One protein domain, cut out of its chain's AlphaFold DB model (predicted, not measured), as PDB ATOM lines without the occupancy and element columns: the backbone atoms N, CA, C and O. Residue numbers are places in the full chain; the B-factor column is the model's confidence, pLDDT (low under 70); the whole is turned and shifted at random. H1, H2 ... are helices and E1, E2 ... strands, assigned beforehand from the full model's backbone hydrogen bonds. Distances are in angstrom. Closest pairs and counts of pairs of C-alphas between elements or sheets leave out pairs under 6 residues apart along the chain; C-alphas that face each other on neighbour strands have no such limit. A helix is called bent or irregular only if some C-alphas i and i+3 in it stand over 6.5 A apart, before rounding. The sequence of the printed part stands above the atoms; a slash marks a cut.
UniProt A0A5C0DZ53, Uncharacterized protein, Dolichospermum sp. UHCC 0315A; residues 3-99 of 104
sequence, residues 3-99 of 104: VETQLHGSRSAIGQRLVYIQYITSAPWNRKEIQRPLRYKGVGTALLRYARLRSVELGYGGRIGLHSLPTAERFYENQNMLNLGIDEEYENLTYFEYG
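Overview. This is residues 3 to 99 of the 104 residues of an uncharacterized protein of Dolichospermum sp. UHCC 0315A (UniProt A0A5C0DZ53). A small, strongly twisted sheet of four strands has two helices over one of its faces, H1 over E2 and H2 over E4, while a long loop, residues 24 to 42, runs out from E1 and folds back to H1. Before the sheet begins, residues 3 to 18 make another long stretch with no named element, and its residues 3 to 4 pair with E1. The printed part has 97 residues with two named helices and four named strands, in the order E1 H1 E2 H2 E3 E4; the sheet is mixed, in the order E1 E2 E4 E3. The class is mixed, helices and strands, though under half of the residues, 45 of 97, are in named elements. The whole is compact, with a radius of gyration of the C-alphas of 14.0 A and spans of 45 by 31 by 20 A.

Along the chain. E1 is residues 19 to 23, 12.0 A long, and begins at C-alpha 19 at (-75.585, -110.180, 33.690). H1, residues 43 to 57, is the longest helix at 21.0 A and begins at C-alpha 43 at (-80.679, -102.065, 17.693). E2 is residues 64 to 68, 12.8 A. H2, residues 70 to 77, 11.8 A, is irregular: C-alphas 71 and 74 are 7.5 A apart. E3 is residues 82 to 87, 13.9 A, and E4 is residues 93 to 98, 16.7 A, ending at C-alpha 98 at (-85.005, -112.402, 31.659).

Arrangement. E1, an edge strand, is parallel to E2, with N 21 and O 65 2.9 A apart, within hydrogen-bond range. E2 is antiparallel to E4, with N 96 and O 66 at 2.8 A. E3, the other edge strand, forms a hairpin with E4, with N 82 and O 97 at 2.8 A. E1 is apart from E3 and E4. H1 is on the sheet over E2, at a height over the sheet of 9.2 A, with a local plane fitted to only just enough C-alphas, 6; its closest C-alphas to E1 are those of Ser 55 and Val 19, 5.7 A. H2 is on the same face, over E4, at a height of 8.6 A; its closest C-alphas to E4 are those of Pro 70 and Leu 93, 7.1 A. Both helices run along the strands, at 13 degrees to E2 for H1 and 17 degrees to E4 for H2 on the local plane, and they are near each other. E1, H1 and E2 make a strand-helix-strand unit, two parallel neighbour strands with a helix between them in the chain; E2, H2 and E3 make a split one, with E4 between its strands, and both crossovers are right-handed. Every O i to N i+4 pair of H1 is within hydrogen-bond range, but 2 of 4 in H2.

Size, cuts and confidence. The two C-alphas farthest apart, those of Gly 15 and Arg 36, are 45.0 A apart. The printed part has no cut. The link from E1 to H1, 19 residues, is long. The mean pLDDT of the printed part is 96.4, and no printed residue is under 70.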
ATOM      1  N   VAL A   3     -72.559-103.331  30.479       97.75
ATOM      2  CA  VAL A   3     -73.002-104.492  31.247       97.75
ATOM      3  C   VAL A   3     -72.017-104.800  32.354       97.75
ATOM      4  O   VAL A   3     -70.807-104.664  32.176       97.75
ATOM      5  N   GLU A   4     -72.554-105.284  33.458       97.94
ATOM      6  CA  GLU A   4     -71.817-105.797  34.594       97.94
ATOM      7  C   GLU A   4     -71.992-107.310  34.630       97.94
ATOM      8  O   GLU A   4     -73.098-107.850  34.585       97.94
ATOM      9  N   THR A   5     -70.867-108.014  34.629       96.19
ATOM     10  CA  THR A   5     -70.839-109.478  34.483       96.19
ATOM     11  C   THR A   5     -70.599-110.194  35.803       96.19
ATOM     12  O   THR A   5     -70.524-111.416  35.834       96.19
ATOM     13  N   GLN A   6     -70.457-109.445  36.893       90.75
ATOM     14  CA  GLN A   6     -70.156-109.962  38.220       90.75
ATOM     15  C   GLN A   6     -71.087-109.304  39.246       90.75
ATOM     16  O   GLN A   6     -71.742-108.308  38.953       90.75
ATOM     17  N   LEU A   7     -71.141-109.885  40.447       89.31
ATOM     18  CA  LEU A   7     -71.812-109.339  41.639       89.31
ATOM     19  C   LEU A   7     -73.349-109.256  41.616       89.31
ATOM     20  O   LEU A   7     -73.928-108.904  42.635       89.31
ATOM     21  N   HIS A   8     -74.015-109.660  40.531       96.00
ATOM     22  CA  HIS A   8     -75.475-109.590  40.431       96.00
ATOM     23  C   HIS A   8     -76.146-110.968  40.477       96.00
ATOM     24  O   HIS A   8     -75.732-111.918  39.799       96.00
ATOM     25  N   GLY A   9     -77.202-111.060  41.287       96.56
ATOM     26  CA  GLY A   9     -78.060-112.233  41.434       96.56
ATOM     27  C   GLY A   9     -79.461-111.977  40.884       96.56
ATOM     28  O   GLY A   9     -79.941-110.847  40.891       96.56
ATOM     29  N   SER A  10     -80.113-113.029  40.403       97.75
ATOM     30  CA  SER A  10     -81.503-112.962  39.957       97.75
ATOM     31  C   SER A  10     -82.455-112.889  41.143       97.75
ATOM     32  O   SER A  10     -82.376-113.706  42.063       97.75
ATOM     33  N   ARG A  11     -83.396-111.943  41.085       96.75
ATOM     34  CA  ARG A  11     -84.513-111.836  42.031       96.75
ATOM     35  C   ARG A  11     -85.594-112.876  41.734       96.75
ATOM     36  O   ARG A  11     -86.221-113.377  42.659       96.75
ATOM     37  N   SER A  12     -85.786-113.245  40.462       96.62
ATOM     38  CA  SER A  12     -86.760-114.277  40.067       96.62
ATOM     39  C   SER A  12     -86.248-115.718  40.224       96.62
ATOM     40  O   SER A  12     -87.045-116.652  40.304       96.62
ATOM     41  N   ALA A  13     -84.929-115.917  40.293       96.75
ATOM     42  CA  ALA A  13     -84.288-117.214  40.492       96.75
ATOM     43  C   ALA A  13     -83.197-117.119  41.572       96.75
ATOM     44  O   ALA A  13     -82.011-116.981  41.269       96.75
ATOM     45  N   ILE A  14     -83.613-117.216  42.836       96.31
ATOM     46  CA  ILE A  14     -82.737-117.068  44.006       96.31
ATOM     47  C   ILE A  14     -81.504-117.980  43.917       96.31
ATOM     48  O   ILE A  14     -81.585-119.154  43.551       96.31
ATOM     49  N   GLY A  15     -80.337-117.411  44.234       96.38
ATOM     50  CA  GLY A  15     -79.041-118.093  44.177       96.38
ATOM     51  C   GLY A  15     -78.437-118.212  42.773       96.38
ATOM     52  O   GLY A  15     -77.305-118.671  42.639       96.38
ATOM     53  N   GLN A  16     -79.145-117.785  41.723       97.69
ATOM     54  CA  GLN A  16     -78.625-117.776  40.356       97.69
ATOM     55  C   GLN A  16     -77.998-116.423  40.019       97.69
ATOM     56  O   GLN A  16     -78.538-115.374  40.362       97.69
ATOM     57  N   ARG A  17     -76.873-116.442  39.300       97.94
ATOM     58  CA  ARG A  17     -76.228-115.227  38.780       97.94
ATOM     59  C   ARG A  17     -76.924-114.723  37.514       97.94
ATOM     60  O   ARG A  17     -77.563-115.499  36.800       97.94
ATOM     61  N   LEU A  18     -76.764-113.434  37.225       98.50
ATOM     62  CA  LEU A  18     -77.184-112.809  35.968       98.50
ATOM     63  C   LEU A  18     -76.160-111.776  35.481       98.50
ATOM     64  O   LEU A  18     -75.282-111.360  36.232       98.50
ATOM     65  N   VAL A  19     -76.278-111.370  34.214       98.56
ATOM     66  CA  VAL A  19     -75.585-110.180  33.690       98.56
ATOM     67  C   VAL A  19     -76.486-108.968  33.894       98.56
ATOM     68  O   VAL A  19     -77.610-108.950  33.393       98.56
ATOM     69  N   TYR A  20     -76.005-107.953  34.598       98.56
ATOM     70  CA  TYR A  20     -76.761-106.726  34.814       98.56
ATOM     71  C   TYR A  20     -76.467-105.716  33.700       98.56
ATOM     72  O   TYR A  20     -75.321-105.554  33.284       98.56
ATOM     73  N   ILE A  21     -77.494-105.063  33.156       98.44
ATOM     74  CA  ILE A  21     -77.331-104.033  32.126       98.44
ATOM     75  C   ILE A  21     -77.517-102.664  32.767       98.44
ATOM     76  O   ILE A  21     -78.639-102.286  33.089       98.44
ATOM     77  N   GLN A  22     -76.436-101.886  32.851       97.06
ATOM     78  CA  GLN A  22     -76.514-100.519  33.369       97.06
ATOM     79  C   GLN A  22     -77.287 -99.604  32.415       97.06
ATOM     80  O   GLN A  22     -78.077 -98.772  32.842       97.06
ATOM     81  N   TYR A  23     -77.040 -99.726  31.104       95.56
ATOM     82  CA  TYR A  23     -77.780 -98.959  30.103       95.56
ATOM     83  C   TYR A  23     -77.720 -99.570  28.700       95.56
ATOM     84  O   TYR A  23     -76.697-100.099  28.243       95.56
ATOM     85  N   ILE A  24     -78.811 -99.375  27.957       95.44
ATOM     86  CA  ILE A  24     -78.909 -99.600  26.513       95.44
ATOM     87  C   ILE A  24     -79.157 -98.258  25.835       95.44
ATOM     88  O   ILE A  24     -80.023 -97.488  26.233       95.44
ATOM     89  N   THR A  25     -78.409 -97.980  24.770       94.44
ATOM     90  CA  THR A  25     -78.618 -96.786  23.950       94.44
ATOM     91  C   THR A  25     -78.421 -97.129  22.482       94.44
ATOM     92  O   THR A  25     -77.559 -97.934  22.127       94.44
ATOM     93  N   SER A  26     -79.242 -96.519  21.629       94.00
ATOM     94  CA  SER A  26     -79.087 -96.528  20.177       94.00
ATOM     95  C   SER A  26     -78.733 -95.121  19.698       94.00
ATOM     96  O   SER A  26     -79.175 -94.130  20.288       94.00
ATOM     97  N   ALA A  27     -77.933 -95.025  18.636       94.56
ATOM     98  CA  ALA A  27     -77.561 -93.738  18.056       94.56
ATOM     99  C   ALA A  27     -78.800 -92.937  17.593       94.56
ATOM    100  O   ALA A  27     -79.789 -93.555  17.187       94.56
ATOM    101  N   PRO A  28     -78.757 -91.590  17.602       93.88
ATOM    102  CA  PRO A  28     -79.910 -90.746  17.272       93.88
ATOM    103  C   PRO A  28     -80.595 -91.081  15.936       93.88
ATOM    104  O   PRO A  28     -81.814 -91.199  15.890       93.88
ATOM    105  N   TRP A  29     -79.830 -91.356  14.875       95.62
ATOM    106  CA  TRP A  29     -80.342 -91.726  13.540       95.62
ATOM    107  C   TRP A  29     -81.056 -93.094  13.467       95.62
ATOM    108  O   TRP A  29     -81.585 -93.475  12.420       95.62
ATOM    109  N   ASN A  30     -81.082 -93.846  14.572       94.38
ATOM    110  CA  ASN A  30     -81.842 -95.089  14.730       94.38
ATOM    111  C   ASN A  30     -83.115 -94.901  15.581       94.38
ATOM    112  O   ASN A  30     -83.773 -95.889  15.914       94.38
ATOM    113  N   ARG A  31     -83.472 -93.658  15.943       90.88
ATOM    114  CA  ARG A  31     -84.666 -93.318  16.733       90.88
ATOM    115  C   ARG A  31     -85.710 -92.640  15.845       90.88
ATOM    116  O   ARG A  31     -85.399 -91.686  15.132       90.88
ATOM    117  N   LYS A  32     -86.956 -93.128  15.879       89.12
ATOM    118  CA  LYS A  32     -88.038 -92.716  14.952       89.12
ATOM    119  C   LYS A  32     -88.500 -91.276  15.182       89.12
ATOM    120  O   LYS A  32     -89.190 -90.706  14.338       89.12
ATOM    121  N   GLU A  33     -88.181 -90.743  16.353       89.38
ATOM    122  CA  GLU A  33     -88.447 -89.387  16.812       89.38
ATOM    123  C   GLU A  33     -87.447 -88.386  16.219       89.38
ATOM    124  O   GLU A  33     -87.750 -87.202  16.162       89.38
ATOM    125  N   ILE A  34     -86.276 -88.855  15.770       93.50
ATOM    126  CA  ILE A  34     -85.177 -88.010  15.280       93.50
ATOM    127  C   ILE A  34     -84.993 -88.160  13.767       93.50
ATOM    128  O   ILE A  34     -84.801 -87.165  13.078       93.50
ATOM    129  N   GLN A  35     -85.060 -89.385  13.229       94.12
ATOM    130  CA  GLN A  35     -84.847 -89.633  11.800       94.12
ATOM    131  C   GLN A  35     -85.915 -90.551  11.198       94.12
ATOM    132  O   GLN A  35     -86.245 -91.605  11.751       94.12
ATOM    133  N   ARG A  36     -86.412 -90.172  10.012       91.06
ATOM    134  CA  ARG A  36     -87.287 -90.989   9.162       91.06
ATOM    135  C   ARG A  36     -86.838 -90.882   7.694       91.06
ATOM    136  O   ARG A  36     -86.821 -89.767   7.183       91.06
ATOM    137  N   PRO A  37     -86.495 -91.995   7.014       92.31
ATOM    138  CA  PRO A  37     -86.464 -93.368   7.523       92.31
ATOM    139  C   PRO A  37     -85.337 -93.598   8.544       92.31
ATOM    140  O   PRO A  37     -84.315 -92.913   8.546       92.31
ATOM    141  N   LEU A  38     -85.527 -94.586   9.421       94.19
ATOM    142  CA  LEU A  38     -84.493 -95.051  10.350       94.19
ATOM    143  C   LEU A  38     -83.293 -95.597   9.569       94.19
ATOM    144  O   LEU A  38     -83.496 -96.348   8.617       94.19
ATOM    145  N   ARG A  39     -82.059 -95.311  10.007       95.12
ATOM    146  CA  ARG A  39     -80.879 -95.978   9.425       95.12
ATOM    147  C   ARG A  39     -80.847 -97.465   9.788       95.12
ATOM    148  O   ARG A  39     -80.616 -98.297   8.921       95.12
ATOM    149  N   TYR A  40     -81.115 -97.792  11.054       96.31
ATOM    150  CA  TYR A  40     -81.263 -99.166  11.536       96.31
ATOM    151  C   TYR A  40     -82.459 -99.299  12.483       96.31
ATOM    152  O   TYR A  40     -82.700 -98.434  13.328       96.31
ATOM    153  N   LYS A  41     -83.179-100.423  12.383       93.88
ATOM    154  CA  LYS A  41     -84.274-100.816  13.286       93.88
ATOM    155  C   LYS A  41     -83.836-102.008  14.141       93.88
ATOM    156  O   LYS A  41     -83.094-102.861  13.675       93.88
ATOM    157  N   GLY A  42     -84.306-102.074  15.389       94.75
ATOM    158  CA  GLY A  42     -84.082-103.235  16.264       94.75
ATOM    159  C   GLY A  42     -82.741-103.257  17.004       94.75
ATOM    160  O   GLY A  42     -82.406-104.266  17.613       94.75
ATOM    161  N   VAL A  43     -81.987-102.151  17.010       96.19
ATOM    162  CA  VAL A  43     -80.679-102.065  17.693       96.19
ATOM    163  C   VAL A  43     -80.784-102.429  19.180       96.19
ATOM    164  O   VAL A  43     -79.980-103.214  19.670       96.19
ATOM    165  N   GLY A  44     -81.796-101.919  19.893       96.06
ATOM    166  CA  GLY A  44     -82.013-102.255  21.308       96.06
ATOM    167  C   GLY A  44     -82.283-103.746  21.532       96.06
ATOM    168  O   GLY A  44     -81.668-104.359  22.398       96.06
ATOM    169  N   THR A  45     -83.140-104.349  20.703       96.94
ATOM    170  CA  THR A  45     -83.434-105.792  20.732       96.94
ATOM    171  C   THR A  45     -82.186-106.632  20.470       96.94
ATOM    172  O   THR A  45     -81.939-107.614  21.168       96.94
ATOM    173  N   ALA A  46     -81.358-106.235  19.500       97.62
ATOM    174  CA  ALA A  46     -80.100-106.917  19.212       97.62
ATOM    175  C   ALA A  46     -79.120-106.841  20.396       97.62
ATOM    176  O   ALA A  46     -78.484-107.842  20.726       97.62
ATOM    177  N   LEU A  47     -79.042-105.692  21.074       98.06
ATOM    178  CA  LEU A  47     -78.212-105.515  22.270       98.06
ATOM    179  C   LEU A  47     -78.705-106.364  23.453       98.06
ATOM    180  O   LEU A  47     -77.888-107.015  24.102       98.06
ATOM    181  N   LEU A  48     -80.022-106.438  23.687       97.81
ATOM    182  CA  LEU A  48     -80.598-107.353  24.682       97.81
ATOM    183  C   LEU A  48     -80.243-108.807  24.367       97.81
ATOM    184  O   LEU A  48     -79.779-109.535  25.242       97.81
ATOM    185  N   ARG A  49     -80.400-109.230  23.105       97.31
ATOM    186  CA  ARG A  49     -80.028-110.586  22.675       97.31
ATOM    187  C   ARG A  49     -78.548-110.864  22.922       97.31
ATOM    188  O   ARG A  49     -78.224-111.924  23.448       97.31
ATOM    189  N   TYR A  50     -77.668-109.921  22.590       97.56
ATOM    190  CA  TYR A  50     -76.238-110.040  22.866       97.56
ATOM    191  C   TYR A  50     -75.960-110.226  24.366       97.56
ATOM    192  O   TYR A  50     -75.233-111.144  24.731       97.56
ATOM    193  N   ALA A  51     -76.585-109.436  25.245       98.12
ATOM    194  CA  ALA A  51     -76.412-109.583  26.693       98.12
ATOM    195  C   ALA A  51     -76.859-110.967  27.199       98.12
ATOM    196  O   ALA A  51     -76.187-111.569  28.037       98.12
ATOM    197  N   ARG A  52     -77.950-111.516  26.648       97.88
ATOM    198  CA  ARG A  52     -78.388-112.884  26.969       97.88
ATOM    199  C   ARG A  52     -77.388-113.936  26.503       97.88
ATOM    200  O   ARG A  52     -77.078-114.840  27.267       97.88
ATOM    201  N   LEU A  53     -76.868-113.826  25.282       97.88
ATOM    202  CA  LEU A  53     -75.846-114.756  24.791       97.88
ATOM    203  C   LEU A  53     -74.581-114.679  25.651       97.88
ATOM    204  O   LEU A  53     -74.076-115.710  26.083       97.88
ATOM    205  N   ARG A  54     -74.152-113.468  26.024       97.62
ATOM    206  CA  ARG A  54     -73.027-113.279  26.942       97.62
ATOM    207  C   ARG A  54     -73.273-113.925  28.308       97.62
ATOM    208  O   ARG A  54     -72.375-114.534  28.875       97.62
ATOM    209  N   SER A  55     -74.493-113.826  28.827       98.19
ATOM    210  CA  SER A  55     -74.905-114.510  30.056       98.19
ATOM    211  C   SER A  55     -74.840-116.040  29.927       98.19
ATOM    212  O   SER A  55     -74.437-116.716  30.871       98.19
ATOM    213  N   VAL A  56     -75.160-116.613  28.761       97.94
ATOM    214  CA  VAL A  56     -74.950-118.050  28.498       97.94
ATOM    215  C   VAL A  56     -73.463-118.408  28.508       97.94
ATOM    216  O   VAL A  56     -73.089-119.353  29.197       97.94
ATOM    217  N   GLU A  57     -72.617-117.643  27.814       97.56
ATOM    218  CA  GLU A  57     -71.160-117.872  27.767       97.56
ATOM    219  C   GLU A  57     -70.507-117.843  29.157       97.56
ATOM    220  O   GLU A  57     -69.548-118.566  29.409       97.56
ATOM    221  N   LEU A  58     -71.039-117.027  30.070       97.31
ATOM    222  CA  LEU A  58     -70.582-116.926  31.460       97.31
ATOM    223  C   LEU A  58     -71.151-118.024  32.379       97.31
ATOM    224  O   LEU A  58     -70.834-118.051  33.567       97.31
ATOM    225  N   GLY A  59     -72.005-118.912  31.861       96.75
ATOM    226  CA  GLY A  59     -72.650-119.974  32.637       96.75
ATOM    227  C   GLY A  59     -73.873-119.524  33.445       96.75
ATOM    228  O   GLY A  59     -74.351-120.266  34.297       96.75
ATOM    229  N   TYR A  60     -74.420-118.331  33.195       97.62
ATOM    230  CA  TYR A  60     -75.580-117.781  33.922       97.62
ATOM    231  C   TYR A  60     -76.922-118.148  33.267       97.62
ATOM    232  O   TYR A  60     -77.998-117.741  33.718       97.62
ATOM    233  N   GLY A  61     -76.881-118.952  32.201       96.81
ATOM    234  CA  GLY A  61     -78.059-119.522  31.548       96.81
ATOM    235  C   GLY A  61     -78.882-118.513  30.749       96.81
ATOM    236  O   GLY A  61     -80.048-118.770  30.473       96.81
ATOM    237  N   GLY A  62     -78.316-117.358  30.390       97.50
ATOM    238  CA  GLY A  62     -79.004-116.335  29.598       97.50
ATOM    239  C   GLY A  62     -79.852-115.353  30.404       97.50
ATOM    240  O   GLY A  62     -80.618-114.586  29.810       97.50
ATOM    241  N   ARG A  63     -79.704-115.375  31.735       98.25
ATOM    242  CA  ARG A  63     -80.330-114.432  32.661       98.25
ATOM    243  C   ARG A  63     -79.689-113.059  32.573       98.25
ATOM    244  O   ARG A  63     -78.460-112.944  32.627       98.25
ATOM    245  N   ILE A  64     -80.523-112.033  32.484       98.56
ATOM    246  CA  ILE A  64     -80.097-110.636  32.561       98.56
ATOM    247  C   ILE A  64     -81.087-109.848  33.413       98.56
ATOM    248  O   ILE A  64     -82.254-110.235  33.479       98.56
ATOM    249  N   GLY A  65     -80.630-108.752  34.010       98.44
ATOM    250  CA  GLY A  65     -81.453-107.838  34.802       98.44
ATOM    251  C   GLY A  65     -81.126-106.380  34.489       98.44
ATOM    252  O   GLY A  65     -80.006-106.088  34.066       98.44
ATOM    253  N   LEU A  66     -82.094-105.478  34.650       98.50
ATOM    254  CA  LEU A  66     -81.898-104.031  34.507       98.50
ATOM    255  C   LEU A  66     -82.978-103.240  35.240       98.50
ATOM    256  O   LEU A  66     -84.104-103.713  35.376       98.50
ATOM    257  N   HIS A  67     -82.653-102.008  35.623       98.50
ATOM    258  CA  HIS A  67     -83.641-101.007  36.022       98.50
ATOM    259  C   HIS A  67     -83.978-100.117  34.820       98.50
ATOM    260  O   HIS A  67     -83.093 -99.583  34.146       98.50
ATOM    261  N   SER A  68     -85.266-100.004  34.501       98.19
ATOM    262  CA  SER A  68     -85.745 -99.232  33.358       98.19
ATOM    263  C   SER A  68     -86.028 -97.793  33.759       98.19
ATOM    264  O   SER A  68     -86.684 -97.541  34.762       98.19
ATOM    265  N   LEU A  69     -85.655 -96.845  32.898       97.19
ATOM    266  CA  LEU A  69     -86.249 -95.511  32.954       97.19
ATOM    267  C   LEU A  69     -87.761 -95.606  32.669       97.19
ATOM    268  O   LEU A  69     -88.141 -96.397  31.795       97.19
ATOM    269  N   PRO A  70     -88.614 -94.765  33.289       96.62
ATOM    270  CA  PRO A  70     -90.069 -94.822  33.092       96.62
ATOM    271  C   PRO A  70     -90.494 -94.716  31.619       96.62
ATOM    272  O   PRO A  70     -91.417 -95.374  31.152       96.62
ATOM    273  N   THR A  71     -89.758 -93.938  30.823       94.94
ATOM    274  CA  THR A  71     -90.034 -93.749  29.388       94.94
ATOM    275  C   THR A  71     -89.690 -94.963  28.518       94.94
ATOM    276  O   THR A  71     -90.059 -94.996  27.342       94.94
ATOM    277  N   ALA A  72     -88.984 -95.956  29.067       96.19
ATOM    278  CA  ALA A  72     -88.494 -97.131  28.354       96.19
ATOM    279  C   ALA A  72     -89.171 -98.448  28.779       96.19
ATOM    280  O   ALA A  72     -88.936 -99.465  28.130       96.19
ATOM    281  N   GLU A  73     -90.043 -98.454  29.789       97.94
ATOM    282  CA  GLU A  73     -90.666 -99.683  30.317       97.94
ATOM    283  C   GLU A  73     -91.393-100.475  29.226       97.94
ATOM    284  O   GLU A  73     -91.111-101.654  29.006       97.94
ATOM    285  N   ARG A  74     -92.212 -99.785  28.420       97.50
ATOM    286  CA  ARG A  74     -92.934-100.389  27.290       97.50
ATOM    287  C   ARG A  74     -92.004-101.074  26.285       97.50
ATOM    288  O   ARG A  74     -92.416-102.010  25.599       97.50
ATOM    289  N   PHE A  75     -90.761-100.610  26.133       96.69
ATOM    290  CA  PHE A  75     -89.798-101.310  25.286       96.69
ATOM    291  C   PHE A  75     -89.483-102.691  25.869       96.69
ATOM    292  O   PHE A  75     -89.602-103.663  25.132       96.69
ATOM    293  N   TYR A  76     -89.164-102.801  27.159       98.12
ATOM    294  CA  TYR A  76     -88.821-104.075  27.806       98.12
ATOM    295  C   TYR A  76     -90.020-105.021  27.962       98.12
ATOM    296  O   TYR A  76     -89.875-106.228  27.751       98.12
ATOM    297  N   GLU A  77     -91.219-104.489  28.203       98.12
ATOM    298  CA  GLU A  77     -92.473-105.258  28.178       98.12
ATOM    299  C   GLU A  77     -92.710-105.910  26.810       98.12
ATOM    300  O   GLU A  77     -92.969-107.107  26.722       98.12
ATOM    301  N   ASN A  78     -92.513-105.163  25.715       97.44
ATOM    302  CA  ASN A  78     -92.610-105.701  24.351       97.44
ATOM    303  C   ASN A  78     -91.520-106.737  24.027       97.44
ATOM    304  O   ASN A  78     -91.576-107.395  22.989       97.44
ATOM    305  N   GLN A  79     -90.480-106.842  24.855       96.81
ATOM    306  CA  GLN A  79     -89.473-107.895  24.761       96.81
ATOM    307  C   GLN A  79     -89.829-109.109  25.640       96.81
ATOM    308  O   GLN A  79     -89.101-110.100  25.620       96.81
ATOM    309  N   ASN A  80     -90.961-109.089  26.351       96.44
ATOM    310  CA  ASN A  80     -91.396-110.117  27.301       96.44
ATOM    311  C   ASN A  80     -90.395-110.336  28.447       96.44
ATOM    312  O   ASN A  80     -90.160-111.471  28.867       96.44
ATOM    313  N   MET A  81     -89.758-109.262  28.920       98.12
ATOM    314  CA  MET A  81     -89.020-109.316  30.182       98.12
ATOM    315  C   MET A  81     -90.008-109.376  31.350       98.12
ATOM    316  O   MET A  81     -91.073-108.764  31.305       98.12
ATOM    317  N   LEU A  82     -89.650-110.113  32.399       98.25
ATOM    318  CA  LEU A  82     -90.412-110.173  33.637       98.25
ATOM    319  C   LEU A  82     -90.289-108.828  34.353       98.25
ATOM    320  O   LEU A  82     -89.191-108.464  34.765       98.25
ATOM    321  N   ASN A  83     -91.402-108.111  34.488       98.25
ATOM    322  CA  ASN A  83     -91.499-106.918  35.322       98.25
ATOM    323  C   ASN A  83     -91.592-107.355  36.794       98.25
ATOM    324  O   ASN A  83     -92.502-108.102  37.156       98.25
ATOM    325  N   LEU A  84     -90.636-106.928  37.617       98.19
ATOM    326  CA  LEU A  84     -90.534-107.260  39.042       98.19
ATOM    327  C   LEU A  84     -90.900-106.081  39.958       98.19
ATOM    328  O   LEU A  84     -90.681-106.158  41.164       98.19
ATOM    329  N   GLY A  85     -91.495-105.029  39.396       98.06
ATOM    330  CA  GLY A  85     -91.969-103.862  40.128       98.06
ATOM    331  C   GLY A  85     -90.897-102.807  40.381       98.06
ATOM    332  O   GLY A  85     -89.755-102.914  39.931       98.06
ATOM    333  N   ILE A  86     -91.319-101.755  41.079       98.06
ATOM    334  CA  ILE A  86     -90.478-100.628  41.480       98.06
ATOM    335  C   ILE A  86     -89.500-101.086  42.561       98.06
ATOM    336  O   ILE A  86     -89.891-101.762  43.511       98.06
ATOM    337  N   ASP A  87     -88.242-100.686  42.413       97.25
ATOM    338  CA  ASP A  87     -87.230-100.816  43.450       97.25
ATOM    339  C   ASP A  87     -87.015 -99.473  44.159       97.25
ATOM    340  O   ASP A  87     -86.419 -98.547  43.602       97.25
ATOM    341  N   GLU A  88     -87.499 -99.373  45.397       95.00
ATOM    342  CA  GLU A  88     -87.364 -98.171  46.230       95.00
ATOM    343  C   GLU A  88     -85.900 -97.854  46.582       95.00
ATOM    344  O   GLU A  88     -85.555 -96.693  46.809       95.00
ATOM    345  N   GLU A  89     -85.017 -98.856  46.569       93.94
ATOM    346  CA  GLU A  89     -83.586 -98.689  46.843       93.94
ATOM    347  C   GLU A  89     -82.794 -98.266  45.595       93.94
ATOM    348  O   GLU A  89     -81.649 -97.824  45.705       93.94
ATOM    349  N   TYR A  90     -83.400 -98.354  44.404       92.00
ATOM    350  CA  TYR A  90     -82.765 -98.024  43.129       92.00
ATOM    351  C   TYR A  90     -83.546 -96.942  42.378       92.00
ATOM    352  O   TYR A  90     -84.200 -97.187  41.364       92.00
ATOM    353  N   GLU A  91     -83.477 -95.713  42.896       94.75
ATOM    354  CA  GLU A  91     -84.066 -94.509  42.283       94.75
ATOM    355  C   GLU A  91     -85.580 -94.616  41.980       94.75
ATOM    356  O   GLU A  91     -86.103 -93.861  41.161       94.75
ATOM    357  N   ASN A  92     -86.306 -95.529  42.640       95.50
ATOM    358  CA  ASN A  92     -87.699 -95.871  42.322       95.50
ATOM    359  C   ASN A  92     -87.905 -96.307  40.860       95.50
ATOM    360  O   ASN A  92     -88.956 -96.059  40.264       95.50
ATOM    361  N   LEU A  93     -86.900 -96.948  40.260       98.00
ATOM    362  CA  LEU A  93     -86.992 -97.476  38.904       98.00
ATOM    363  C   LEU A  93     -87.603 -98.878  38.896       98.00
ATOM    364  O   LEU A  93     -87.382 -99.686  39.796       98.00
ATOM    365  N   THR A  94     -88.329 -99.197  37.825       98.56
ATOM    366  CA  THR A  94     -88.911-100.528  37.640       98.56
ATOM    367  C   THR A  94     -87.831-101.525  37.225       98.56
ATOM    368  O   THR A  94     -87.123-101.319  36.233       98.56
ATOM    369  N   TYR A  95     -87.714-102.625  37.965       98.62
ATOM    370  CA  TYR A  95     -86.747-103.686  37.706       98.62
ATOM    371  C   TYR A  95     -87.313-104.758  36.762       98.62
ATOM    372  O   TYR A  95     -88.433-105.241  36.934       98.62
ATOM    373  N   PHE A  96     -86.522-105.159  35.764       98.75
ATOM    374  CA  PHE A  96     -86.878-106.173  34.771       98.75
ATOM    375  C   PHE A  96     -85.836-107.290  34.694       98.75
ATOM    376  O   PHE A  96     -84.634-107.024  34.738       98.75
ATOM    377  N   GLU A  97     -86.278-108.528  34.454       98.50
ATOM    378  CA  GLU A  97     -85.396-109.681  34.226       98.50
ATOM    379  C   GLU A  97     -85.773-110.516  32.995       98.50
ATOM    380  O   GLU A  97     -86.943-110.685  32.654       98.50
ATOM    381  N   TYR A  98     -84.776-111.143  32.370       97.81
ATOM    382  CA  TYR A  98     -85.005-112.402  31.659       97.81
ATOM    383  C   TYR A  98     -84.553-113.583  32.508       97.81
ATOM    384  O   TYR A  98     -83.454-113.582  33.058       97.81
ATOM    385  N   GLY A  99     -85.365-114.639  32.498       95.38
ATOM    386  CA  GLY A  99     -84.975-115.961  32.973       95.38
ATOM    387  C   GLY A  99     -84.107-116.725  31.965       95.38
ATOM    388  O   GLY A  99     -83.550-116.161  31.015       95.38
TER     389      GLY A  99